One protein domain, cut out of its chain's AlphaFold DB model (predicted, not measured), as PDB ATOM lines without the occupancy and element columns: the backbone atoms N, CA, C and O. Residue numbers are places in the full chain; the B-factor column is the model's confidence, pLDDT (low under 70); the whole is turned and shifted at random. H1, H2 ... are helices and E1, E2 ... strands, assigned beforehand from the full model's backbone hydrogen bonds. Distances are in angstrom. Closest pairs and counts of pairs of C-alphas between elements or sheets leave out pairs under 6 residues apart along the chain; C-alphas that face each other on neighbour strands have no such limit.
ATOM      1  N   ASP A 427     158.203 138.827 183.288       85.62
ATOM      2  CA  ASP A 427     159.110 137.979 182.533       85.62
ATOM      3  C   ASP A 427     158.783 138.097 181.040       85.62
ATOM      4  O   ASP A 427     157.735 137.643 180.576       85.62
ATOM      5  N   THR A 428     159.686 138.707 180.274       82.12
ATOM      6  CA  THR A 428     159.503 138.933 178.833       82.12
ATOM      7  C   THR A 428     159.622 137.661 177.991       82.12
ATOM      8  O   THR A 428     159.156 137.664 176.854       82.12
ATOM      9  N   LYS A 429     160.211 136.578 178.521       85.88
ATOM     10  CA  LYS A 429     160.337 135.281 177.831       85.88
ATOM     11  C   LYS A 429     159.099 134.416 178.054       85.88
ATOM     12  O   LYS A 429     158.626 133.783 177.117       85.88
ATOM     13  N   ALA A 430     158.567 134.413 179.277       86.62
ATOM     14  CA  ALA A 430     157.316 133.731 179.614       86.62
ATOM     15  C   ALA A 430     156.059 134.552 179.253       86.62
ATOM     16  O   ALA A 430     154.960 134.006 179.232       86.62
ATOM     17  N   VAL A 431     156.213 135.855 178.973       88.12
ATOM     18  CA  VAL A 431     155.117 136.830 178.785       88.12
ATOM     19  C   VAL A 431     154.173 136.831 180.002       88.12
ATOM     20  O   VAL A 431     152.951 136.907 179.886       88.12
ATOM     21  N   ALA A 432     154.760 136.704 181.194       91.44
ATOM     22  CA  ALA A 432     154.059 136.379 182.432       91.44
ATOM     23  C   ALA A 432     154.521 137.261 183.595       91.44
ATOM     24  O   ALA A 432     155.686 137.645 183.687       91.44
ATOM     25  N   PHE A 433     153.608 137.545 184.519       93.00
ATOM     26  CA  PHE A 433     153.929 138.260 185.748       93.00
ATOM     27  C   PHE A 433     154.386 137.292 186.855       93.00
ATOM     28  O   PHE A 433     153.839 136.198 186.986       93.00
ATOM     29  N   ARG A 434     155.373 137.701 187.660       92.81
ATOM     30  CA  ARG A 434     155.934 136.977 188.814       92.81
ATOM     31  C   ARG A 434     155.490 137.658 190.117       92.81
ATOM     32  O   ARG A 434     155.583 138.881 190.219       92.81
ATOM     33  N   THR A 435     155.039 136.889 191.109       93.94
ATOM     34  CA  THR A 435     154.556 137.415 192.403       93.94
ATOM     35  C   THR A 435     155.631 138.249 193.116       93.94
ATOM     36  O   THR A 435     156.762 137.791 193.278       93.94
ATOM     37  N   GLY A 436     155.290 139.468 193.551       93.75
ATOM     38  CA  GLY A 436     156.218 140.377 194.238       93.75
ATOM     39  C   GLY A 436     155.822 141.854 194.159       93.75
ATOM     40  O   GLY A 436     154.786 142.202 193.593       93.75
ATOM     41  N   VAL A 437     156.663 142.737 194.712       94.19
ATOM     42  CA  VAL A 437     156.464 144.201 194.709       94.19
ATOM     43  C   VAL A 437     157.715 144.910 194.189       94.19
ATOM     44  O   VAL A 437     158.836 144.531 194.529       94.19
ATOM     45  N   THR A 438     157.552 145.964 193.388       92.12
ATOM     46  CA  THR A 438     158.669 146.836 192.988       92.12
ATOM     47  C   THR A 438     159.337 147.494 194.201       92.12
ATOM     48  O   THR A 438     158.623 147.966 195.084       92.12
ATOM     49  N   PRO A 439     160.671 147.677 194.219       89.62
ATOM     50  CA  PRO A 439     161.404 148.231 195.365       89.62
ATOM     51  C   PRO A 439     161.205 149.748 195.556       89.62
ATOM     52  O   PRO A 439     161.840 150.368 196.407       89.62
ATOM     53  N   HIS A 440     160.368 150.379 194.735       89.38
ATOM     54  CA  HIS A 440     160.111 151.812 194.765       89.38
ATOM     55  C   HIS A 440     159.019 152.121 195.786       89.38
ATOM     56  O   HIS A 440     157.917 151.599 195.686       89.38
ATOM     57  N   TYR A 441     159.316 152.994 196.749       94.50
ATOM     58  CA  TYR A 441     158.322 153.483 197.706       94.50
ATOM     59  C   TYR A 441     157.146 154.144 196.971       94.50
ATOM     60  O   TYR A 441     157.377 154.929 196.048       94.50
ATOM     61  N   LEU A 442     155.906 153.883 197.393       94.31
ATOM     62  CA  LEU A 442     154.732 154.610 196.897       94.31
ATOM     63  C   LEU A 442     154.778 156.049 197.428       94.31
ATOM     64  O   LEU A 442     154.968 156.250 198.627       94.31
ATOM     65  N   LEU A 443     154.642 157.040 196.545       92.56
ATOM     66  CA  LEU A 443     154.833 158.454 196.874       92.56
ATOM     67  C   LEU A 443     153.504 159.207 196.843       92.56
ATOM     68  O   LEU A 443     152.841 159.261 195.805       92.56
ATOM     69  N   LEU A 444     153.152 159.831 197.964       92.31
ATOM     70  CA  LEU A 444     152.008 160.730 198.092       92.31
ATOM     71  C   LEU A 444     152.533 162.166 198.172       92.31
ATOM     72  O   LEU A 444     152.818 162.671 199.255       92.31
ATOM     73  N   ALA A 445     152.730 162.793 197.011       89.12
ATOM     74  CA  ALA A 445     153.173 164.185 196.922       89.12
ATOM     75  C   ALA A 445     152.061 165.151 197.361       89.12
ATOM     76  O   ALA A 445     150.895 164.907 197.051       89.12
ATOM     77  N   GLU A 446     152.420 166.230 198.065       89.00
ATOM     78  CA  GLU A 446     151.492 167.194 198.693       89.00
ATOM     79  C   GLU A 446     150.537 166.548 199.713       89.00
ATOM     80  O   GLU A 446     149.367 166.918 199.827       89.00
ATOM     81  N   HIS A 447     151.044 165.561 200.458       92.19
ATOM     82  CA  HIS A 447     150.304 164.874 201.514       92.19
ATOM     83  C   HIS A 447     151.138 164.699 202.783       92.19
ATOM     84  O   HIS A 447     152.355 164.507 202.727       92.19
ATOM     85  N   THR A 448     150.443 164.708 203.920       95.62
ATOM     86  CA  THR A 448     150.977 164.423 205.257       95.62
ATOM     87  C   THR A 448     150.045 163.465 206.011       95.62
ATOM     88  O   THR A 448     148.965 163.128 205.525       95.62
ATOM     89  N   THR A 449     150.460 162.979 207.179       95.62
ATOM     90  CA  THR A 449     149.596 162.212 208.091       95.62
ATOM     91  C   THR A 449     150.053 162.381 209.539       95.62
ATOM     92  O   THR A 449     151.169 162.827 209.808       95.62
ATOM     93  N   SER A 450     149.208 161.999 210.496       96.44
ATOM     94  CA  SER A 450     149.586 161.979 211.907       96.44
ATOM     95  C   SER A 450     150.504 160.792 212.211       96.44
ATOM     96  O   SER A 450     150.114 159.634 212.054       96.44
ATOM     97  N   CYS A 451     151.707 161.090 212.701       97.38
ATOM     98  CA  CYS A 451     152.675 160.118 213.201       97.38
ATOM     99  C   CYS A 451     152.814 160.283 214.729       97.38
ATOM    100  O   CYS A 451     153.724 160.977 215.190       97.38
ATOM    101  N   PRO A 452     151.869 159.742 215.530       96.81
ATOM    102  CA  PRO A 452     151.879 159.897 216.985       96.81
ATOM    103  C   PRO A 452     153.141 159.282 217.620       96.81
ATOM    104  O   PRO A 452     153.721 158.364 217.040       96.81
ATOM    105  N   PRO A 453     153.553 159.717 218.829       96.88
ATOM    106  CA  PRO A 453     154.801 159.266 219.456       96.88
ATOM    107  C   PRO A 453     154.948 157.742 219.563       96.88
ATOM    108  O   PRO A 453     156.037 157.225 219.371       96.88
ATOM    109  N   THR A 454     153.849 157.013 219.780       96.62
ATOM    110  CA  THR A 454     153.830 155.541 219.865       96.62
ATOM    111  C   THR A 454     154.046 154.814 218.533       96.62
ATOM    112  O   THR A 454     154.306 153.614 218.542       96.62
ATOM    113  N   SER A 455     153.940 155.508 217.394       96.25
ATOM    114  CA  SER A 455     154.297 154.987 216.065       96.25
ATOM    115  C   SER A 455     155.489 155.706 215.432       96.25
ATOM    116  O   SER A 455     155.937 155.306 214.359       96.25
ATOM    117  N   LYS A 456     155.991 156.784 216.045       97.81
ATOM    118  CA  LYS A 456     157.198 157.467 215.584       97.81
ATOM    119  C   LYS A 456     158.401 156.568 215.857       97.81
ATOM    120  O   LYS A 456     158.532 155.993 216.931       97.81
ATOM    121  N   ILE A 457     159.279 156.456 214.873       97.38
ATOM    122  CA  ILE A 457     160.504 155.675 214.980       97.38
ATOM    123  C   ILE A 457     161.629 156.613 215.379       97.38
ATOM    124  O   ILE A 457     161.898 157.609 214.705       97.38
ATOM    125  N   GLU A 458     162.275 156.275 216.486       96.69
ATOM    126  CA  GLU A 458     163.511 156.909 216.908       96.69
ATOM    127  C   GLU A 458     164.634 156.458 215.972       96.69
ATOM    128  O   GLU A 458     164.976 155.277 215.890       96.69
ATOM    129  N   VAL A 459     165.156 157.425 215.223       95.75
ATOM    130  CA  VAL A 459     166.383 157.319 214.429       95.75
ATOM    131  C   VAL A 459     167.481 158.063 215.180       95.75
ATOM    132  O   VAL A 459     167.191 159.039 215.883       95.75
ATOM    133  N   SER A 460     168.734 157.629 215.067       94.56
ATOM    134  CA  SER A 460     169.826 158.302 215.774       94.56
ATOM    135  C   SER A 460     170.027 159.739 215.257       94.56
ATOM    136  O   SER A 460     169.742 160.025 214.089       94.56
ATOM    137  N   PRO A 461     170.582 160.658 216.073       88.69
ATOM    138  CA  PRO A 461     170.913 162.009 215.615       88.69
ATOM    139  C   PRO A 461     171.854 162.027 214.401       88.69
ATOM    140  O   PRO A 461     171.776 162.939 213.583       88.69
ATOM    141  N   THR A 462     172.714 161.012 214.247       83.81
ATOM    142  CA  THR A 462     173.585 160.869 213.073       83.81
ATOM    143  C   THR A 462     172.798 160.463 211.828       83.81
ATOM    144  O   THR A 462     172.939 161.137 210.814       83.81
ATOM    145  N   GLU A 463     171.922 159.455 211.902       88.00
ATOM    146  CA  GLU A 463     171.051 159.083 210.772       88.00
ATOM    147  C   GLU A 463     170.145 160.248 210.360       88.00
ATOM    148  O   GLU A 463     170.038 160.552 209.176       88.00
ATOM    149  N   ALA A 464     169.550 160.953 211.330       85.44
ATOM    150  CA  ALA A 464     168.739 162.146 211.084       85.44
ATOM    151  C   ALA A 464     169.536 163.263 210.380       85.44
ATOM    152  O   ALA A 464     169.029 163.892 209.450       85.44
ATOM    153  N   ALA A 465     170.792 163.480 210.784       77.38
ATOM    154  CA  ALA A 465     171.694 164.469 210.191       77.38
ATOM    155  C   ALA A 465     172.256 164.072 208.810       77.38
ATOM    156  O   ALA A 465     172.948 164.885 208.191       77.38
ATOM    157  N   GLU A 466     171.962 162.868 208.311       79.75
ATOM    158  CA  GLU A 466     172.278 162.422 206.946       79.75
ATOM    159  C   GLU A 466     171.087 162.553 205.974       79.75
ATOM    160  O   GLU A 466     171.268 162.426 204.760       79.75
ATOM    161  N   VAL A 467     169.872 162.859 206.454       87.06
ATOM    162  CA  VAL A 467     168.664 162.887 205.609       87.06
ATOM    163  C   VAL A 467     168.472 164.223 204.882       87.06
ATOM    164  O   VAL A 467     167.674 165.062 205.291       87.06
ATOM    165  N   TYR A 468     169.153 164.413 203.749       84.31
ATOM    166  CA  TYR A 468     169.025 165.631 202.929       84.31
ATOM    167  C   TYR A 468     168.027 165.510 201.763       84.31
ATOM    168  O   TYR A 468     167.676 166.521 201.144       84.31
ATOM    169  N   SER A 469     167.554 164.302 201.445       84.75
ATOM    170  CA  SER A 469     166.641 164.039 200.330       84.75
ATOM    171  C   SER A 469     165.673 162.872 200.572       84.75
ATOM    172  O   SER A 469     165.864 162.019 201.439       84.75
ATOM    173  N   LEU A 470     164.670 162.761 199.691       86.62
ATOM    174  CA  LEU A 470     163.759 161.611 199.614       86.62
ATOM    175  C   LEU A 470     164.475 160.257 199.425       86.62
ATOM    176  O   LEU A 470     163.906 159.228 199.782       86.62
ATOM    177  N   ASN A 471     165.683 160.218 198.851       85.19
ATOM    178  CA  ASN A 471     166.446 158.970 198.712       85.19
ATOM    179  C   ASN A 471     167.145 158.579 200.015       85.19
ATOM    180  O   ASN A 471     167.189 157.394 200.347       85.19
ATOM    181  N   ASP A 472     167.618 159.557 200.776       85.94
ATOM    182  CA  ASP A 472     168.228 159.326 202.085       85.94
ATOM    183  C   ASP A 472     167.140 158.873 203.075       85.94
ATOM    184  O   ASP A 472     167.313 157.882 203.780       85.94
ATOM    185  N   ALA A 473     165.944 159.475 203.007       93.75
ATOM    186  CA  ALA A 473     164.780 159.063 203.797       93.75
ATOM    187  C   ALA A 473     164.328 157.623 203.476       93.75
ATOM    188  O   ALA A 473     164.065 156.831 204.380       93.75
ATOM    189  N   ARG A 474     164.307 157.226 202.193       94.94
ATOM    190  CA  ARG A 474     164.094 155.816 201.802       94.94
ATOM    191  C   ARG A 474     165.182 154.899 202.359       94.94
ATOM    192  O   ARG A 474     164.879 153.774 202.737       94.94
ATOM    193  N   SER A 475     166.429 155.362 202.400       88.94
ATOM    194  CA  SER A 475     167.566 154.569 202.873       88.94
ATOM    195  C   SER A 475     167.465 154.311 204.378       88.94
ATOM    196  O   SER A 475     167.454 153.152 204.784       88.94
ATOM    197  N   VAL A 476     167.243 155.350 205.191       94.12
ATOM    198  CA  VAL A 476     167.012 155.215 206.643       94.12
ATOM    199  C   VAL A 476     165.757 154.377 206.930       94.12
ATOM    200  O   VAL A 476     165.819 153.406 207.681       94.12
ATOM    201  N   CYS A 477     164.630 154.631 206.255       97.25
ATOM    202  CA  CYS A 477     163.419 153.814 206.429       97.25
ATOM    203  C   CYS A 477     163.582 152.350 205.953       97.25
ATOM    204  O   CYS A 477     162.777 151.496 206.325       97.25
ATOM    205  N   ASN A 478     164.606 152.021 205.160       94.69
ATOM    206  CA  ASN A 478     164.955 150.634 204.844       94.69
ATOM    207  C   ASN A 478     165.801 149.970 205.943       94.69
ATOM    208  O   ASN A 478     165.596 148.782 206.189       94.69
ATOM    209  N   LEU A 479     166.687 150.712 206.626       94.69
ATOM    210  CA  LEU A 479     167.472 150.208 207.766       94.69
ATOM    211  C   LEU A 479     166.563 149.789 208.934       94.69
ATOM    212  O   LEU A 479     166.715 148.701 209.491       94.69
ATOM    213  N   HIS A 480     165.565 150.612 209.264       96.25
ATOM    214  CA  HIS A 480     164.591 150.298 210.309       96.25
ATOM    215  C   HIS A 480     163.501 149.354 209.780       96.25
ATOM    216  O   HIS A 480     162.633 149.752 208.996       96.25
ATOM    217  N   GLN A 481     163.506 148.095 210.231       95.75
ATOM    218  CA  GLN A 481     162.515 147.087 209.821       95.75
ATOM    219  C   GLN A 481     161.080 147.533 210.138       95.75
ATOM    220  O   GLN A 481     160.199 147.412 209.290       95.75
ATOM    221  N   GLN A 482     160.884 148.137 211.312       97.06
ATOM    222  CA  GLN A 482     159.620 148.679 211.812       97.06
ATOM    223  C   GLN A 482     159.096 149.912 211.050       97.06
ATOM    224  O   GLN A 482     157.952 150.309 211.267       97.06
ATOM    225  N   CYS A 483     159.899 150.527 210.171       98.19
ATOM    226  CA  CYS A 483     159.445 151.635 209.328       98.19
ATOM    227  C   CYS A 483     158.553 151.111 208.209       98.19
ATOM    228  O   CYS A 483     159.019 150.344 207.368       98.19
ATOM    229  N   SER A 484     157.291 151.545 208.197       97.94
ATOM    230  CA  SER A 484     156.320 151.306 207.122       97.94
ATOM    231  C   SER A 484     156.223 152.506 206.179       97.94
ATOM    232  O   SER A 484     155.977 152.345 204.984       97.94
ATOM    233  N   HIS A 485     156.445 153.719 206.692       98.12
ATOM    234  CA  HIS A 485     156.423 154.953 205.914       98.12
ATOM    235  C   HIS A 485     157.272 156.055 206.556       98.12
ATOM    236  O   HIS A 485     157.590 156.020 207.744       98.12
ATOM    237  N   PHE A 486     157.612 157.066 205.764       98.25
ATOM    238  CA  PHE A 486     158.155 158.328 206.253       98.25
ATOM    239  C   PHE A 486     157.348 159.506 205.704       98.25
ATOM    240  O   PHE A 486     156.815 159.446 204.596       98.25
ATOM    241  N   ILE A 487     157.294 160.589 206.473       97.94
ATOM    242  CA  ILE A 487     156.765 161.891 206.062       97.94
ATOM    243  C   ILE A 487     157.970 162.802 205.839       97.94
ATOM    244  O   ILE A 487     158.779 162.984 206.747       97.94
ATOM    245  N   TRP A 488     158.102 163.352 204.639       97.12
ATOM    246  CA  TRP A 488     159.163 164.283 204.269       97.12
ATOM    247  C   TRP A 488     158.622 165.709 204.187       97.12
ATOM    248  O   TRP A 488     157.652 165.963 203.472       97.12
ATOM    249  N   ASP A 489     159.268 166.624 204.902       95.81
ATOM    250  CA  ASP A 489     158.995 168.059 204.907       95.81
ATOM    251  C   ASP A 489     160.015 168.772 204.002       95.81
ATOM    252  O   ASP A 489     161.211 168.811 204.303       95.81
ATOM    253  N   PHE A 490     159.560 169.345 202.882       85.81
ATOM    254  CA  PHE A 490     160.437 170.056 201.942       85.81
ATOM    255  C   PHE A 490     160.919 171.418 202.463       85.81
ATOM    256  O   PHE A 490     161.966 171.893 202.021       85.81
ATOM    257  N   LYS A 491     160.175 172.050 203.378       86.25
ATOM    258  CA  LYS A 491     160.492 173.373 203.935       86.25
ATOM    259  C   LYS A 491     161.590 173.261 204.988       86.25
ATOM    260  O   LYS A 491     162.574 173.991 204.924       86.25
ATOM    261  N   ASN A 492     161.433 172.324 205.921       88.19
ATOM    262  CA  ASN A 492     162.387 172.072 207.000       88.19
ATOM    263  C   ASN A 492     163.504 171.089 206.601       88.19
ATOM    264  O   ASN A 492     164.499 170.995 207.317       88.19
ATOM    265  N   ARG A 493     163.365 170.390 205.461       85.75
ATOM    266  CA  ARG A 493     164.281 169.343 204.956       85.75
ATOM    267  C   ARG A 493     164.487 168.208 205.962       85.75
ATOM    268  O   ARG A 493     165.614 167.818 206.242       85.75
ATOM    269  N   GLN A 494     163.390 167.709 206.528       93.81
ATOM    270  CA  GLN A 494     163.406 166.680 207.572       93.81
ATOM    271  C   GLN A 494     162.482 165.513 207.224       93.81
ATOM    272  O   GLN A 494     161.426 165.691 206.614       93.81
ATOM    273  N   ALA A 495     162.868 164.315 207.667       96.81
ATOM    274  CA  ALA A 495     162.034 163.121 207.634       96.81
ATOM    275  C   ALA A 495     161.511 162.788 209.039       96.81
ATOM    276  O   ALA A 495     162.279 162.726 209.996       96.81
ATOM    277  N   THR A 496     160.217 162.496 209.148       98.19
ATOM    278  CA  THR A 496     159.642 161.788 210.301       98.19
ATOM    279  C   THR A 496     159.370 160.345 209.893       98.19
ATOM    280  O   THR A 496     158.635 160.102 208.937       98.19
ATOM    281  N   PHE A 497     159.969 159.390 210.602       98.25
ATOM    282  CA  PHE A 497     159.855 157.957 210.325       98.25
ATOM    283  C   PHE A 497     158.754 157.323 211.174       98.25
ATOM    284  O   PHE A 497     158.637 157.631 212.361       98.25
ATOM    285  N   CYS A 498     157.942 156.458 210.565       98.56
ATOM    286  CA  CYS A 498     156.672 156.016 211.132       98.56
ATOM    287  C   CYS A 498     156.419 154.518 210.895       98.56
ATOM    288  O   CYS A 498     156.708 153.972 209.824       98.56
ATOM    289  N   SER A 499     155.848 153.861 211.902       98.00
ATOM    290  CA  SER A 499     155.346 152.488 211.851       98.00
ATOM    291  C   SER A 499     153.818 152.452 211.685       98.00
ATOM    292  O   SER A 499     153.127 153.468 211.810       98.00
ATOM    293  N   GLY A 500     153.274 151.270 211.378       95.69
ATOM    294  CA  GLY A 500     151.834 151.073 211.199       95.69
ATOM    295  C   GLY A 500     151.253 151.771 209.963       95.69
ATOM    296  O   GLY A 500     151.972 152.234 209.078       95.69
ATOM    297  N   ASP A 501     149.927 151.838 209.883       94.06
ATOM    298  CA  ASP A 501     149.200 152.129 208.645       94.06
ATOM    299  C   ASP A 501     148.567 153.530 208.576       94.06
ATOM    300  O   ASP A 501     147.691 153.786 207.747       94.06
ATOM    301  N   ARG A 502     149.053 154.476 209.395       93.88
ATOM    302  CA  ARG A 502     148.614 155.889 209.404       93.88
ATOM    303  C   ARG A 502     148.746 156.586 208.047       93.88
ATOM    304  O   ARG A 502     148.023 157.544 207.783       93.88
ATOM    305  N   TRP A 503     149.582 156.081 207.143       93.25
ATOM    306  CA  TRP A 503     149.631 156.527 205.749       93.25
ATOM    307  C   TRP A 503     148.299 156.357 204.990       93.25
ATOM    308  O   TRP A 503     148.061 157.074 204.020       93.25
ATOM    309  N   LYS A 504     147.399 155.458 205.415       90.69
ATOM    310  CA  LYS A 504     146.063 155.292 204.806       90.69
ATOM    311  C   LYS A 504     145.176 156.518 205.037       90.69
ATOM    312  O   LYS A 504     144.423 156.904 204.141       90.69
ATOM    313  N   THR A 505     145.305 157.154 206.204       91.00
ATOM    314  CA  THR A 505     144.605 158.392 206.588       91.00
ATOM    315  C   THR A 505     145.393 159.647 206.197       91.00
ATOM    316  O   THR A 505     145.358 160.639 206.918       91.00
ATOM    317  N   ALA A 506     146.139 159.595 205.089       91.69
ATOM    318  CA  ALA A 506     146.857 160.748 204.563       91.69
ATOM    319  C   ALA A 506     145.902 161.873 204.137       91.69
ATOM    320  O   ALA A 506     144.904 161.633 203.454       91.69
ATOM    321  N   GLU A 507     146.259 163.104 204.488       90.75
ATOM    322  CA  GLU A 507     145.529 164.328 204.164       90.75
ATOM    323  C   GLU A 507     146.373 165.257 203.283       90.75
ATOM    324  O   GLU A 507     147.602 165.147 203.232       90.75
ATOM    325  N   LYS A 508     145.712 166.163 202.557       90.06
ATOM    326  CA  LYS A 508     146.379 167.105 201.649       90.06
ATOM    327  C   LYS A 508     147.130 168.171 202.431       90.06
ATOM    328  O   LYS A 508     146.538 168.872 203.245       90.06
ATOM    329  N   SER A 509     148.418 168.320 202.143       91.25
ATOM    330  CA  SER A 509     149.279 169.313 202.776       91.25
ATOM    331  C   SER A 509     150.435 169.683 201.847       91.25
ATOM    332  O   SER A 509     151.294 168.853 201.527       91.25
ATOM    333  N   SER A 510     150.446 170.928 201.372       88.94
ATOM    334  CA  SER A 510     151.499 171.440 200.495       88.94
ATOM    335  C   SER A 510     152.840 171.510 201.234       88.94
ATOM    336  O   SER A 510     152.905 171.740 202.438       88.94
ATOM    337  N   GLY A 511     153.937 171.259 200.515       87.31
ATOM    338  CA  GLY A 511     155.275 171.185 201.117       87.31
ATOM    339  C   GLY A 511     155.620 169.854 201.803       87.31
ATOM    340  O   GLY A 511     156.759 169.704 202.240       87.31
ATOM    341  N   PHE A 512     154.713 168.867 201.819       93.69
ATOM    342  CA  PHE A 512     154.976 167.523 202.354       93.69
ATOM    343  C   PHE A 512     154.953 166.424 201.278       93.69
ATOM    344  O   PHE A 512     154.437 166.595 200.168       93.69
ATOM    345  N   THR A 513     155.538 165.267 201.588       93.94
ATOM    346  CA  THR A 513     155.384 164.019 200.818       93.94
ATOM    347  C   THR A 513     155.480 162.805 201.729       93.94
ATOM    348  O   THR A 513     156.458 162.664 202.460       93.94
ATOM    349  N   ILE A 514     154.526 161.876 201.632       96.06
ATOM    350  CA  ILE A 514     154.642 160.565 202.288       96.06
ATOM    351  C   ILE A 514     155.327 159.582 201.336       96.06
ATOM    352  O   ILE A 514     154.900 159.427 200.191       96.06
ATOM    353  N   GLY A 515     156.365 158.895 201.809       96.56
ATOM    354  CA  GLY A 515     156.933 157.718 201.157       96.56
ATOM    355  C   GLY A 515     156.546 156.452 201.917       96.56
ATOM    356  O   GLY A 515     156.954 156.285 203.063       96.56
ATOM    357  N   ILE A 516     155.816 155.539 201.277       96.88
ATOM    358  CA  ILE A 516     155.337 154.280 201.874       96.88
ATOM    359  C   ILE A 516     156.168 153.105 201.340       96.88
ATOM    360  O   ILE A 516     156.399 153.002 200.132       96.88
ATOM    361  N   LYS A 517     156.635 152.229 202.232       97.12
ATOM    362  CA  LYS A 517     157.583 151.143 201.943       97.12
ATOM    363  C   LYS A 517     156.927 150.015 201.126       97.12
ATOM    364  O   LYS A 517     155.766 149.689 201.374       97.12
ATOM    365  N   PRO A 518     157.644 149.363 200.188       96.06
ATOM    366  CA  PRO A 518     157.075 148.303 199.346       96.06
ATOM    367  C   PRO A 518     156.446 147.115 200.090       96.06
ATOM    368  O   PRO A 518     155.532 146.486 199.564       96.06
ATOM    369  N   SER A 519     156.899 146.820 201.313       95.06
ATOM    370  CA  SER A 519     156.357 145.752 202.164       95.06
ATOM    371  C   SER A 519     154.855 145.889 202.432       95.06
ATOM    372  O   SER A 519     154.158 144.879 202.492       95.06
ATOM    373  N   GLU A 520     154.347 147.122 202.511       95.25
ATOM    374  CA  GLU A 520     152.934 147.446 202.770       95.25
ATOM    375  C   GLU A 520     151.983 146.988 201.645       95.25
ATOM    376  O   GLU A 520     150.763 146.974 201.822       95.25
ATOM    377  N   PHE A 521     152.534 146.614 200.485       95.19
ATOM    378  CA  PHE A 521     151.801 146.253 199.269       95.19
ATOM    379  C   PHE A 521     152.114 144.831 198.781       95.19
ATOM    380  O   PHE A 521     151.859 144.508 197.620       95.19
ATOM    381  N   SER A 522     152.668 143.972 199.644       94.50
ATOM    382  CA  SER A 522     152.915 142.563 199.321       94.50
ATOM    383  C   SER A 522     151.600 141.788 199.220       94.50
ATOM    384  O   SER A 522     150.868 141.656 200.201       94.50
ATOM    385  N   ILE A 523     151.282 141.298 198.020       94.62
ATOM    386  CA  ILE A 523     150.009 140.646 197.695       94.62
ATOM    387  C   ILE A 523     150.304 139.283 197.046       94.62
ATOM    388  O   ILE A 523     150.863 139.250 195.947       94.62
ATOM    389  N   PRO A 524     149.930 138.153 197.681       93.88
ATOM    390  CA  PRO A 524     150.104 136.819 197.103       93.88
ATOM    391  C   PRO A 524     149.397 136.672 195.748       93.88
ATOM    392  O   PRO A 524     148.253 137.104 195.599       93.88
ATOM    393  N   GLY A 525     150.070 136.064 194.768       94.56
ATOM    394  CA  GLY A 525     149.543 135.854 193.414       94.56
ATOM    395  C   GLY A 525     149.472 137.115 192.539       94.56
ATOM    396  O   GLY A 525     148.801 137.097 191.508       94.56
ATOM    397  N   TYR A 526     150.121 138.225 192.921       96.50
ATOM    398  CA  TYR A 526     150.151 139.465 192.131       96.50
ATOM    399  C   TYR A 526     151.568 140.047 191.986       96.50
ATOM    400  O   TYR A 526     152.385 140.010 192.907       96.50
ATOM    401  N   ALA A 527     151.835 140.633 190.818       96.19
ATOM    402  CA  ALA A 527     152.981 141.495 190.545       96.19
ATOM    403  C   ALA A 527     152.570 142.960 190.737       96.19
ATOM    404  O   ALA A 527     151.798 143.500 189.938       96.19
ATOM    405  N   VAL A 528     153.072 143.594 191.795       96.00
ATOM    406  CA  VAL A 528     152.640 144.923 192.245       96.00
ATOM    407  C   VAL A 528     153.693 145.982 191.914       96.00
ATOM    408  O   VAL A 528     154.848 145.893 192.332       96.00
ATOM    409  N   TYR A 529     153.285 147.020 191.189       94.75
ATOM    410  CA  TYR A 529     154.125 148.157 190.820       94.75
ATOM    411  C   TYR A 529     153.588 149.432 191.467       94.75
ATOM    412  O   TYR A 529     152.424 149.807 191.292       94.75
ATOM    413  N   LEU A 530     154.460 150.105 192.211       94.06
ATOM    414  CA  LEU A 530     154.135 151.301 192.981       94.06
ATOM    415  C   LEU A 530     154.538 152.553 192.199       94.06
ATOM    416  O   LEU A 530     155.639 152.621 191.647       94.06
ATOM    417  N   ASN A 531     153.656 153.554 192.180       92.19
ATOM    418  CA  ASN A 531     153.705 154.721 191.291       92.19
ATOM    419  C   ASN A 531     153.479 154.374 189.804       92.19
ATOM    420  O   ASN A 531     154.092 154.969 188.916       92.19
ATOM    421  N   TYR A 532     152.590 153.416 189.525       91.88
ATOM    422  CA  TYR A 532     152.168 153.055 188.169       91.88
ATOM    423  C   TYR A 532     150.648 152.920 188.087       91.88
ATOM    424  O   TYR A 532     150.022 152.325 188.963       91.88
ATOM    425  N   VAL A 533     150.064 153.422 186.997       91.62
ATOM    426  CA  VAL A 533     148.674 153.157 186.607       91.62
ATOM    427  C   VAL A 533     148.646 152.124 185.481       91.62
ATOM    428  O   VAL A 533     149.403 152.231 184.515       91.62
ATOM    429  N   GLY A 534     147.774 151.121 185.600       92.25
ATOM    430  CA  GLY A 534     147.476 150.183 184.516       92.25
ATOM    431  C   GLY A 534     146.277 150.665 183.708       92.25
ATOM    432  O   GLY A 534     145.172 150.743 184.240       92.25
ATOM    433  N   ILE A 535     146.470 150.980 182.431       90.81
ATOM    434  CA  ILE A 535     145.403 151.450 181.544       90.81
ATOM    435  C   ILE A 535     144.845 150.277 180.734       90.81
ATOM    436  O   ILE A 535     145.592 149.579 180.045       90.81
ATOM    437  N   CYS A 536     143.520 150.115 180.770       91.69
ATOM    438  CA  CYS A 536     142.754 149.339 179.798       91.69
ATOM    439  C   CYS A 536     141.732 150.234 179.074       91.69
ATOM    440  O   CYS A 536     141.316 151.275 179.587       91.69
ATOM    441  N   THR A 537     141.345 149.850 177.857       90.44
ATOM    442  CA  THR A 537     140.286 150.521 177.083       90.44
ATOM    443  C   THR A 537     138.899 150.190 177.643       90.44
ATOM    444  O   THR A 537     138.737 149.162 178.293       90.44
ATOM    445  N   GLU A 538     137.876 151.010 177.371       91.19
ATOM    446  CA  GLU A 538     136.518 150.804 177.914       91.19
ATOM    447  C   GLU A 538     135.938 149.376 177.762       91.19
ATOM    448  O   GLU A 538     135.455 148.862 178.770       91.19
ATOM    449  N   PRO A 539     136.035 148.663 176.614       94.50
ATOM    450  CA  PRO A 539     135.551 147.276 176.509       94.50
ATOM    451  C   PRO A 539     136.323 146.255 177.369       94.50
ATOM    452  O   PRO A 539     135.891 145.109 177.479       94.50
ATOM    453  N   ASN A 540     137.449 146.653 177.966       95.50
ATOM    454  CA  ASN A 540     138.245 145.859 178.900       95.50
ATOM    455  C   ASN A 540     138.066 146.280 180.372       95.50
ATOM    456  O   ASN A 540     138.623 145.620 181.247       95.50
ATOM    457  N   ILE A 541     137.301 147.339 180.675       96.38
ATOM    458  CA  ILE A 541     136.969 147.718 182.058       96.38
ATOM    459  C   ILE A 541     135.849 146.795 182.565       96.38
ATOM    460  O   ILE A 541     134.724 146.827 182.076       96.38
ATOM    461  N   LEU A 542     136.154 145.975 183.573       96.81
ATOM    462  CA  LEU A 542     135.253 144.962 184.146       96.81
ATOM    463  C   LEU A 542     134.510 145.435 185.406       96.81
ATOM    464  O   LEU A 542     133.503 144.844 185.803       96.81
ATOM    465  N   ASP A 543     135.056 146.445 186.080       95.88
ATOM    466  CA  ASP A 543     134.442 147.199 187.175       95.88
ATOM    467  C   ASP A 543     135.183 148.537 187.294       95.88
ATOM    468  O   ASP A 543     136.397 148.603 187.067       95.88
ATOM    469  N   LYS A 544     134.465 149.590 187.683       93.94
ATOM    470  CA  LYS A 544     135.057 150.869 188.073       93.94
ATOM    471  C   LYS A 544     134.325 151.415 189.290       93.94
ATOM    472  O   LYS A 544     133.158 151.799 189.210       93.94
ATOM    473  N   ARG A 545     135.047 151.523 190.403       92.06
ATOM    474  CA  ARG A 545     134.533 152.018 191.684       92.06
ATOM    475  C   ARG A 545     135.167 153.367 192.025       92.06
ATOM    476  O   ARG A 545     136.304 153.635 191.644       92.06
ATOM    477  N   LYS A 546     134.403 154.216 192.719       84.88
ATOM    478  CA  LYS A 546     134.794 155.570 193.172       84.88
ATOM    479  C   LYS A 546     134.627 155.759 194.690       84.88
ATOM    480  O   LYS A 546     134.489 156.879 195.169       84.88
ATOM    481  N   THR A 547     134.515 154.663 195.425       75.00
ATOM    482  CA  THR A 547     134.325 154.647 196.878       75.00
ATOM    483  C   THR A 547     135.651 154.364 197.563       75.00
ATOM    484  O   THR A 547     136.495 153.677 196.993       75.00
ATOM    485  N   THR A 548     135.807 154.822 198.805       70.19
ATOM    486  CA  THR A 548     136.944 154.479 199.667       70.19
ATOM    487  C   THR A 548     137.042 152.969 199.849       70.19
ATOM    488  O   THR A 548     136.324 152.381 200.651       70.19
ATOM    489  N   ILE A 549     137.914 152.348 199.060       68.19
ATOM    490  CA  ILE A 549     138.143 150.907 199.027       68.19
ATOM    491  C   ILE A 549     139.564 150.642 199.539       68.19
ATOM    492  O   ILE A 549     140.508 151.237 199.006       68.19
ATOM    493  N   PRO A 550     139.745 149.776 200.553       83.38
ATOM    494  CA  PRO A 550     141.058 149.266 200.929       83.38
ATOM    495  C   PRO A 550     141.755 148.642 199.716       83.38
ATOM    496  O   PRO A 550     141.148 147.889 198.957       83.38
ATOM    497  N   MET A 551     143.049 148.903 199.527       83.81
ATOM    498  CA  MET A 551     143.802 148.316 198.404       83.81
ATOM    499  C   MET A 551     143.847 146.777 198.462       83.81
ATOM    500  O   MET A 551     144.020 146.119 197.439       83.81
ATOM    501  N   GLN A 552     143.604 146.216 199.648       86.75
ATOM    502  CA  GLN A 552     143.417 144.797 199.938       86.75
ATOM    503  C   GLN A 552     142.188 144.178 199.233       86.75
ATOM    504  O   GLN A 552     142.181 142.973 198.980       86.75
ATOM    505  N   ASP A 553     141.184 144.974 198.849       90.50
ATOM    506  CA  ASP A 553     139.983 144.494 198.150       90.50
ATOM    507  C   ASP A 553     140.226 144.281 196.648       90.50
ATOM    508  O   ASP A 553     139.559 143.453 196.029       90.50
ATOM    509  N   GLY A 554     141.163 145.020 196.042       93.94
ATOM    510  CA  GLY A 554     141.489 144.927 194.611       93.94
ATOM    511  C   GLY A 554     141.775 143.486 194.157       93.94
ATOM    512  O   GLY A 554     141.116 143.006 193.227       93.94
ATOM    513  N   PRO A 555     142.663 142.749 194.855       95.62
ATOM    514  CA  PRO A 555     142.915 141.331 194.618       95.62
ATOM    515  C   PRO A 555     141.660 140.466 194.749       95.62
ATOM    516  O   PRO A 555     141.398 139.653 193.867       95.62
ATOM    517  N   ALA A 556     140.844 140.657 195.789       95.62
ATOM    518  CA  ALA A 556     139.626 139.870 195.999       95.62
ATOM    519  C   ALA A 556     138.585 140.111 194.887       95.62
ATOM    520  O   ALA A 556     138.060 139.166 194.293       95.62
ATOM    521  N   LEU A 557     138.340 141.377 194.538       96.25
ATOM    522  CA  LEU A 557     137.392 141.794 193.501       96.25
ATOM    523  C   LEU A 557     137.840 141.396 192.084       96.25
ATOM    524  O   LEU A 557     136.984 141.171 191.217       96.25
ATOM    525  N   CYS A 558     139.152 141.295 191.846       96.81
ATOM    526  CA  CYS A 558     139.735 140.795 190.601       96.81
ATOM    527  C   CYS A 558     139.779 139.256 190.557       96.81
ATOM    528  O   CYS A 558     139.512 138.655 189.517       96.81
ATOM    529  N   THR A 559     140.036 138.568 191.670       95.75
ATOM    530  CA  THR A 559     139.977 137.096 191.745       95.75
ATOM    531  C   THR A 559     138.544 136.579 191.590       95.75
ATOM    532  O   THR A 559     138.325 135.621 190.849       95.75
ATOM    533  N   ALA A 560     137.544 137.282 192.134       96.69
ATOM    534  CA  ALA A 560     136.121 136.995 191.913       96.69
ATOM    535  C   ALA A 560     135.669 137.115 190.437       96.69
ATOM    536  O   ALA A 560     134.588 136.648 190.073       96.69
ATOM    537  N   ARG A 561     136.480 137.726 189.560       97.12
ATOM    538  CA  ARG A 561     136.194 137.909 188.131       97.12
ATOM    539  C   ARG A 561     137.157 137.092 187.276       97.12
ATOM    540  O   ARG A 561     138.298 137.492 187.064       97.12
ATOM    541  N   ARG A 562     136.668 136.001 186.674       95.31
ATOM    542  CA  ARG A 562     137.471 135.116 185.794       95.31
ATOM    543  C   ARG A 562     138.189 135.831 184.639       95.31
ATOM    544  O   ARG A 562     139.218 135.343 184.202       95.31
ATOM    545  N   LYS A 563     137.651 136.956 184.145       96.94
ATOM    546  CA  LYS A 563     138.264 137.777 183.080       96.94
ATOM    547  C   LYS A 563     139.224 138.863 183.581       96.94
ATOM    548  O   LYS A 563     139.844 139.519 182.760       96.94
ATOM    549  N   CYS A 564     139.297 139.120 184.888       97.88
ATOM    550  CA  CYS A 564     140.183 140.160 185.406       97.88
ATOM    551  C   CYS A 564     141.616 139.637 185.425       97.88
ATOM    552  O   CYS A 564     141.892 138.627 186.072       97.88
ATOM    553  N   GLU A 565     142.502 140.320 184.717       97.44
ATOM    554  CA  GLU A 565     143.928 139.997 184.603       97.44
ATOM    555  C   GLU A 565     144.768 140.962 185.444       97.44
ATOM    556  O   GLU A 565     145.789 140.571 186.004       97.44
ATOM    557  N   PHE A 566     144.302 142.203 185.612       97.44
ATOM    558  CA  PHE A 566     144.940 143.192 186.469       97.44
ATOM    559  C   PHE A 566     143.937 144.177 187.069       97.44
ATOM    560  O   PHE A 566     142.806 144.329 186.599       97.44
ATOM    561  N   TRP A 567     144.378 144.895 188.095       97.44
ATOM    562  CA  TRP A 567     143.678 146.054 188.633       97.44
ATOM    563  C   TRP A 567     144.644 147.216 188.864       97.44
ATOM    564  O   TRP A 567     145.868 147.056 188.906       97.44
ATOM    565  N   THR A 568     144.090 148.415 188.997       95.25
ATOM    566  CA  THR A 568     144.843 149.589 189.447       95.25
ATOM    567  C   THR A 568     143.980 150.430 190.374       95.25
ATOM    568  O   THR A 568     142.770 150.553 190.164       95.25
ATOM    569  N   ALA A 569     144.596 150.969 191.423       93.88
ATOM    570  CA  ALA A 569     143.935 151.802 192.414       93.88
ATOM    571  C   ALA A 569     144.728 153.085 192.656       93.88
ATOM    572  O   ALA A 569     145.951 153.050 192.814       93.88
ATOM    573  N   SER A 570     144.024 154.211 192.741       90.56
ATOM    574  CA  SER A 570     144.574 155.433 193.317       90.56
ATOM    575  C   SER A 570     144.383 155.452 194.834       90.56
ATOM    576  O   SER A 570     143.423 154.900 195.377       90.56
ATOM    577  N   THR A 571     145.320 156.087 195.530       84.44
ATOM    578  CA  THR A 571     145.280 156.260 196.990       84.44
ATOM    579  C   THR A 571     144.225 157.276 197.446       84.44
ATOM    580  O   THR A 571     143.634 158.006 196.644       84.44
ATOM    581  N   SER A 572     143.983 157.312 198.760       66.69
ATOM    582  CA  SER A 572     143.077 158.255 199.437       66.69
ATOM    583  C   SER A 572     143.394 159.715 199.125       66.69
ATOM    584  O   SER A 572     142.498 160.487 198.791       66.69
ATOM    585  N   ALA A 573     144.685 160.035 199.115       61.38
ATOM    586  CA  ALA A 573     145.274 161.279 198.640       61.38
ATOM    587  C   ALA A 573     144.658 161.833 197.330       61.38
ATOM    588  O   ALA A 573     144.332 163.021 197.200       61.38
ATOM    589  N   GLY A 574     144.500 160.963 196.325       57.75
ATOM    590  CA  GLY A 574     144.371 161.394 194.932       57.75
ATOM    591  C   GLY A 574     145.601 162.183 194.465       57.75
ATOM    592  O   GLY A 574     146.584 162.324 195.189       57.75
ATOM    593  N   LEU A 575     145.575 162.694 193.230       62.31
ATOM    594  CA  LEU A 575     146.748 163.355 192.652       62.31
ATOM    595  C   LEU A 575     146.565 164.857 192.489       62.31
ATOM    596  O   LEU A 575     145.549 165.312 191.970       62.31
ATOM    597  N   VAL A 576     147.640 165.590 192.779       60.72
ATOM    598  CA  VAL A 576     147.879 166.970 192.324       60.72
ATOM    599  C   VAL A 576     147.648 167.087 190.811       60.72
ATOM    600  O   VAL A 576     146.962 167.981 190.336       60.72
ATOM    601  N   SER A 577     148.173 166.118 190.049       58.25
ATOM    602  CA  SER A 577     148.107 166.105 188.580       58.25
ATOM    603  C   SER A 577     146.800 165.565 187.985       58.25
ATOM    604  O   SER A 577     146.653 165.609 186.771       58.25
ATOM    605  N   LEU A 578     145.889 165.013 188.798       67.19
ATOM    606  CA  LEU A 578     144.598 164.449 188.374       67.19
ATOM    607  C   LEU A 578     143.564 164.601 189.515       67.19
ATOM    608  O   LEU A 578     143.231 163.624 190.201       67.19
ATOM    609  N   PRO A 579     143.045 165.822 189.755       68.19
ATOM    610  CA  PRO A 579     141.965 166.039 190.715       68.19
ATOM    611  C   PRO A 579     140.705 165.247 190.327       68.19
ATOM    612  O   PRO A 579     140.416 165.026 189.154       68.19
ATOM    613  N   GLY A 580     139.952 164.782 191.330       77.94
ATOM    614  CA  GLY A 580     138.783 163.908 191.135       77.94
ATOM    615  C   GLY A 580     139.103 162.412 190.981       77.94
ATOM    616  O   GLY A 580     138.180 161.597 190.939       77.94
ATOM    617  N   TYR A 581     140.384 162.028 190.957       79.62
ATOM    618  CA  TYR A 581     140.840 160.631 190.953       79.62
ATOM    619  C   TYR A 581     141.303 160.140 192.338       79.62
ATOM    620  O   TYR A 581     142.202 159.312 192.438       79.62
ATOM    621  N   THR A 582     140.682 160.625 193.415       81.44
ATOM    622  CA  THR A 582     140.758 160.018 194.757       81.44
ATOM    623  C   THR A 582     140.006 158.682 194.779       81.44
ATOM    624  O   THR A 582     138.952 158.568 194.153       81.44
ATOM    625  N   HIS A 583     140.527 157.679 195.497       85.19
ATOM    626  CA  HIS A 583     139.851 156.392 195.754       85.19
ATOM    627  C   HIS A 583     139.198 155.715 194.521       85.19
ATOM    628  O   HIS A 583     138.094 155.169 194.610       85.19
ATOM    629  N   GLN A 584     139.836 155.760 193.347       90.44
ATOM    630  CA  GLN A 584     139.326 155.066 192.163       90.44
ATOM    631  C   GLN A 584     140.004 153.701 192.027       90.44
ATOM    632  O   GLN A 584     141.228 153.618 192.003       90.44
ATOM    633  N   LEU A 585     139.197 152.643 191.908       93.75
ATOM    634  CA  LEU A 585     139.632 151.278 191.604       93.75
ATOM    635  C   LEU A 585     139.063 150.877 190.241       93.75
ATOM    636  O   LEU A 585     137.847 150.933 190.035       93.75
ATOM    637  N   TRP A 586     139.932 150.433 189.338       95.25
ATOM    638  CA  TRP A 586     139.570 149.831 188.056       95.25
ATOM    639  C   TRP A 586     139.998 148.362 188.055       95.25
ATOM    640  O   TRP A 586     141.114 148.040 188.468       95.25
ATOM    641  N   LEU A 587     139.133 147.488 187.543       97.38
ATOM    642  CA  LEU A 587     139.443 146.083 187.266       97.38
ATOM    643  C   LEU A 587     139.444 145.881 185.749       97.38
ATOM    644  O   LEU A 587     138.482 146.283 185.094       97.38
ATOM    645  N   CYS A 588     140.482 145.257 185.196       97.75
ATOM    646  CA  CYS A 588     140.721 145.194 183.753       97.75
ATOM    647  C   CYS A 588     140.964 143.762 183.242       97.75
ATOM    648  O   CYS A 588     141.533 142.923 183.945       97.75
ATOM    649  N   SER A 589     140.567 143.505 181.992       97.56
ATOM    650  CA  SER A 589     141.000 142.354 181.179       97.56
ATOM    651  C   SER A 589     142.068 142.743 180.150       97.56
ATOM    652  O   SER A 589     142.201 143.917 179.796       97.56
ATOM    653  N   GLY A 590     142.766 141.743 179.612       94.12
ATOM    654  CA  GLY A 590     143.784 141.891 178.577       94.12
ATOM    655  C   GLY A 590     145.116 142.476 179.059       94.12
ATOM    656  O   GLY A 590     145.299 142.842 180.222       94.12
ATOM    657  N   THR A 591     146.055 142.596 178.118       90.38
ATOM    658  CA  THR A 591     147.417 143.077 178.374       90.38
ATOM    659  C   THR A 591     147.428 144.503 178.955       90.38
ATOM    660  O   THR A 591     146.909 145.421 178.315       90.38
ATOM    661  N   PRO A 592     148.045 144.731 180.129       91.56
ATOM    662  CA  PRO A 592     148.102 146.049 180.755       91.56
ATOM    663  C   PRO A 592     149.071 147.002 180.045       91.56
ATOM    664  O   PRO A 592     150.253 146.696 179.889       91.56
ATOM    665  N   THR A 593     148.609 148.215 179.730       88.12
ATOM    666  CA  THR A 593     149.503 149.338 179.401       88.12
ATOM    667  C   THR A 593     149.853 150.079 180.688       88.12
ATOM    668  O   THR A 593     149.032 150.824 181.222       88.12
ATOM    669  N   MET A 594     151.061 149.870 181.208       86.88
ATOM    670  CA  MET A 594     151.543 150.556 182.410       86.88
ATOM    671  C   MET A 594     152.095 151.947 182.082       86.88
ATOM    672  O   MET A 594     152.949 152.076 181.206       86.88
ATOM    673  N   ILE A 595     151.687 152.972 182.834       82.69
ATOM    674  CA  ILE A 595     152.262 154.325 182.756       82.69
ATOM    675  C   ILE A 595     152.725 154.771 184.155       82.69
ATOM    676  O   ILE A 595     151.966 154.596 185.113       82.69
ATOM    677  N   PRO A 596     153.928 155.364 184.308       83.56
ATOM    678  CA  PRO A 596     154.350 155.966 185.571       83.56
ATOM    679  C   PRO A 596     153.374 157.060 186.032       83.56
ATOM    680  O   PRO A 596     153.059 157.999 185.289       83.56
ATOM    681  N   ARG A 597     152.888 156.955 187.269       86.25
ATOM    682  CA  ARG A 597     152.047 157.963 187.921       86.25
ATOM    683  C   ARG A 597     152.174 157.817 189.438       86.25
ATOM    684  O   ARG A 597     151.778 156.793 189.989       86.25
ATOM    685  N   ASP A 598     152.721 158.836 190.100       84.69
ATOM    686  CA  ASP A 598     152.806 158.912 191.568       84.69
ATOM    687  C   ASP A 598     151.439 158.618 192.218       84.69
ATOM    688  O   ASP A 598     150.402 158.855 191.600       84.69
ATOM    689  N   GLY A 599     151.412 158.087 193.444       88.38
ATOM    690  CA  GLY A 599     150.179 157.841 194.209       88.38
ATOM    691  C   GLY A 599     149.225 156.757 193.673       88.38
ATOM    692  O   GLY A 599     148.189 156.511 194.301       88.38
ATOM    693  N   PHE A 600     149.558 156.086 192.564       91.81
ATOM    694  CA  PHE A 600     148.842 154.913 192.046       91.81
ATOM    695  C   PHE A 600     149.568 153.598 192.355       91.81
ATOM    696  O   PHE A 600     150.799 153.523 192.361       91.81
ATOM    697  N   VAL A 601     148.775 152.543 192.534       94.19
ATOM    698  CA  VAL A 601     149.219 151.147 192.570       94.19
ATOM    699  C   VAL A 601     148.642 150.420 191.360       94.19
ATOM    700  O   VAL A 601     147.442 150.507 191.080       94.19
ATOM    701  N   PHE A 602     149.484 149.670 190.659       95.44
ATOM    702  CA  PHE A 602     149.093 148.724 189.618       95.44
ATOM    703  C   PHE A 602     149.448 147.313 190.083       95.44
ATOM    704  O   PHE A 602     150.541 147.098 190.605       95.44
ATOM    705  N   ALA A 603     148.546 146.355 189.886       97.00
ATOM    706  CA  ALA A 603     148.793 144.962 190.225       97.00
ATOM    707  C   ALA A 603     148.193 144.030 189.166       97.00
ATOM    708  O   ALA A 603     146.972 143.943 189.008       97.00
ATOM    709  N   ALA A 604     149.059 143.308 188.459       96.94
ATOM    710  CA  ALA A 604     148.662 142.222 187.568       96.94
ATOM    711  C   ALA A 604     148.667 140.891 188.319       96.94
ATOM    712  O   ALA A 604     149.506 140.689 189.200       96.94
ATOM    713  N   LYS A 605     147.764 139.972 187.964       96.19
ATOM    714  CA  LYS A 605     147.835 138.587 188.441       96.19
ATOM    715  C   LYS A 605     149.146 137.974 187.969       96.19
ATOM    716  O   LYS A 605     149.442 137.978 186.772       96.19
ATOM    717  N   ALA A 606     149.920 137.459 188.911       93.94
ATOM    718  CA  ALA A 606     151.062 136.632 188.594       93.94
ATOM    719  C   ALA A 606     150.585 135.285 188.037       93.94
ATOM    720  O   ALA A 606     149.484 134.820 188.339       93.94
ATOM    721  N   GLN A 607     151.430 134.648 187.235       88.94
ATOM    722  CA  GLN A 607     151.316 133.215 187.017       88.94
ATOM    723  C   GLN A 607     152.109 132.545 188.136       88.94
ATOM    724  O   GLN A 607     153.339 132.609 188.148       88.94
ATOM    725  N   ASP A 608     151.409 131.933 189.089       67.38
ATOM    726  CA  ASP A 608     152.056 131.085 190.086       67.38
ATOM    727  C   ASP A 608     152.609 129.846 189.367       67.38
ATOM    728  O   ASP A 608     151.889 128.914 189.008       67.38
ATOM    729  N   LEU A 609     153.917 129.877 189.095       62.88
ATOM    730  CA  LEU A 609     154.671 128.791 188.472       62.88
ATOM    731  C   LEU A 609     154.886 127.666 189.497       62.88
ATOM    732  O   LEU A 609     156.000 127.466 189.993       62.88
ATOM    733  N   GLU A 610     153.802 126.952 189.823       49.62
ATOM    734  CA  GLU A 610     153.778 125.782 190.709       49.62
ATOM    735  C   GLU A 610     154.772 124.711 190.224       49.62
ATOM    736  O   GLU A 610     154.473 123.868 189.379       49.62
ATOM    737  N   GLY A 611     155.998 124.772 190.746       51.44
ATOM    738  CA  GLY A 611     157.100 123.897 190.349       51.44
ATOM    739  C   GLY A 611     158.493 124.495 190.558       51.44
ATOM    740  O   GLY A 611     159.433 123.744 190.819       51.44
ATOM    741  N   ILE A 612     158.651 125.824 190.511       49.03
ATOM    742  CA  ILE A 612     159.965 126.461 190.714       49.03
ATOM    743  C   ILE A 612     160.175 126.770 192.202       49.03
ATOM    744  O   ILE A 612     159.523 127.644 192.770       49.03
ATOM    745  N   ARG A 613     161.107 126.057 192.849       45.41
ATOM    746  CA  ARG A 613     161.476 126.317 194.252       45.41
ATOM    747  C   ARG A 613     162.138 127.700 194.405       45.41
ATOM    748  O   ARG A 613     163.002 128.020 193.585       45.41
ATOM    749  N   PRO A 614     161.841 128.468 195.475       43.91
ATOM    750  CA  PRO A 614     162.464 129.777 195.722       43.91
ATOM    751  C   PRO A 614     164.000 129.746 195.704       43.91
ATOM    752  O   PRO A 614     164.633 130.644 195.153       43.91
TER     753      PRO A 614
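Overview. This is residues 427 to 614 of the 661 residues of an uncharacterized protein of Besnoitia besnoiti (UniProt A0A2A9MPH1). Two lobes stand side by side along the longest axis, each built on a strongly twisted antiparallel sheet: the larger has E5, E9, E7, E8 and E6 with H5 over one face, the smaller E1, E4, E2 and E3 with H2 over one face and short H3 over the other. E1 meets E9 and E5 where the lobes join. The printed part has 188 residues, under half of them in named elements, in the order E1 H1 H2 E2 E3 H3 E4 H4 E5 E6 H5 E7 E8 E9; the class is mixed. It is compact, with a radius of gyration of the C-alphas of 17.3 A and spans of 51 by 43 by 27 A.

Arrangement. The larger sheet runs from edge strand E5, residues 526 to 535, through E9, residues 593 to 605, E7, residues 566 to 570, and E8, residues 585 to 588, to edge strand E6, residues 541 to 545. Within hydrogen-bond range are N 527 and O 604 at 2.8 A, N 567 and O 603 at 2.9 A, N 568 and O 586 at 3.0 A in the hairpin E7 and E8, and N 542 and O 587 at 2.8 A. H5, residues 553 to 559, is on this sheet at a height of 7.8 A, over E7 and along the strands, at 12 degrees to E7 on the local plane; E8 is only just not under it, with 2 of its 7 C-alphas. The closest C-alphas of H5 and E7, Gly 554 and Trp 567, are 6.5 A apart. The smaller sheet runs E1, residues 442 to 448, E4, residues 507 to 516, E2, residues 485 to 489, and E3, residues 494 to 498. N 444 and O 514 at 2.9 A, N 486 and O 515 at 2.9 A, and N 487 and O 496 at 2.8 A in the hairpin E2 and E3 are within range. The closest C-alphas of E1 and E9, Leu 444 and Gly 599, are 5.2 A apart. H2, residues 470 to 479, is on the smaller sheet at a height of 9.0 A; H3, residues 502 to 505, is on the opposite face. H1, residues 461 to 464, is close to but not clearly touching H2, with C-alphas 463 and 476 7.0 A apart. H4, residues 518 to 521, only grazes both sheets. Every O i to N i+4 pair in H2 and H5 is within range; H1, H3 and H4 are too short for one.

Along the chain. E1 begins at C-alpha 442 (154.732, 154.610, 196.897), and E9 ends at C-alpha 605 (147.835, 138.587, 188.441). E5 is 16.7 A long, H2 14.5 A, E4 14.2 A and E9 14.1 A. E4 bends by 129 degrees at residue 510, E5 by 115 at 531 and E9 by 149 at 597.

Size, cuts and confidence. The two C-alphas farthest apart, Pro 461 and Pro 539, are 54.7 A apart. The printed part has no cut. The links E1 to H1 and E7 to E8 are long. Confidence is under 70 at residue 549, residues 572 to 579 and residues 608 to 614.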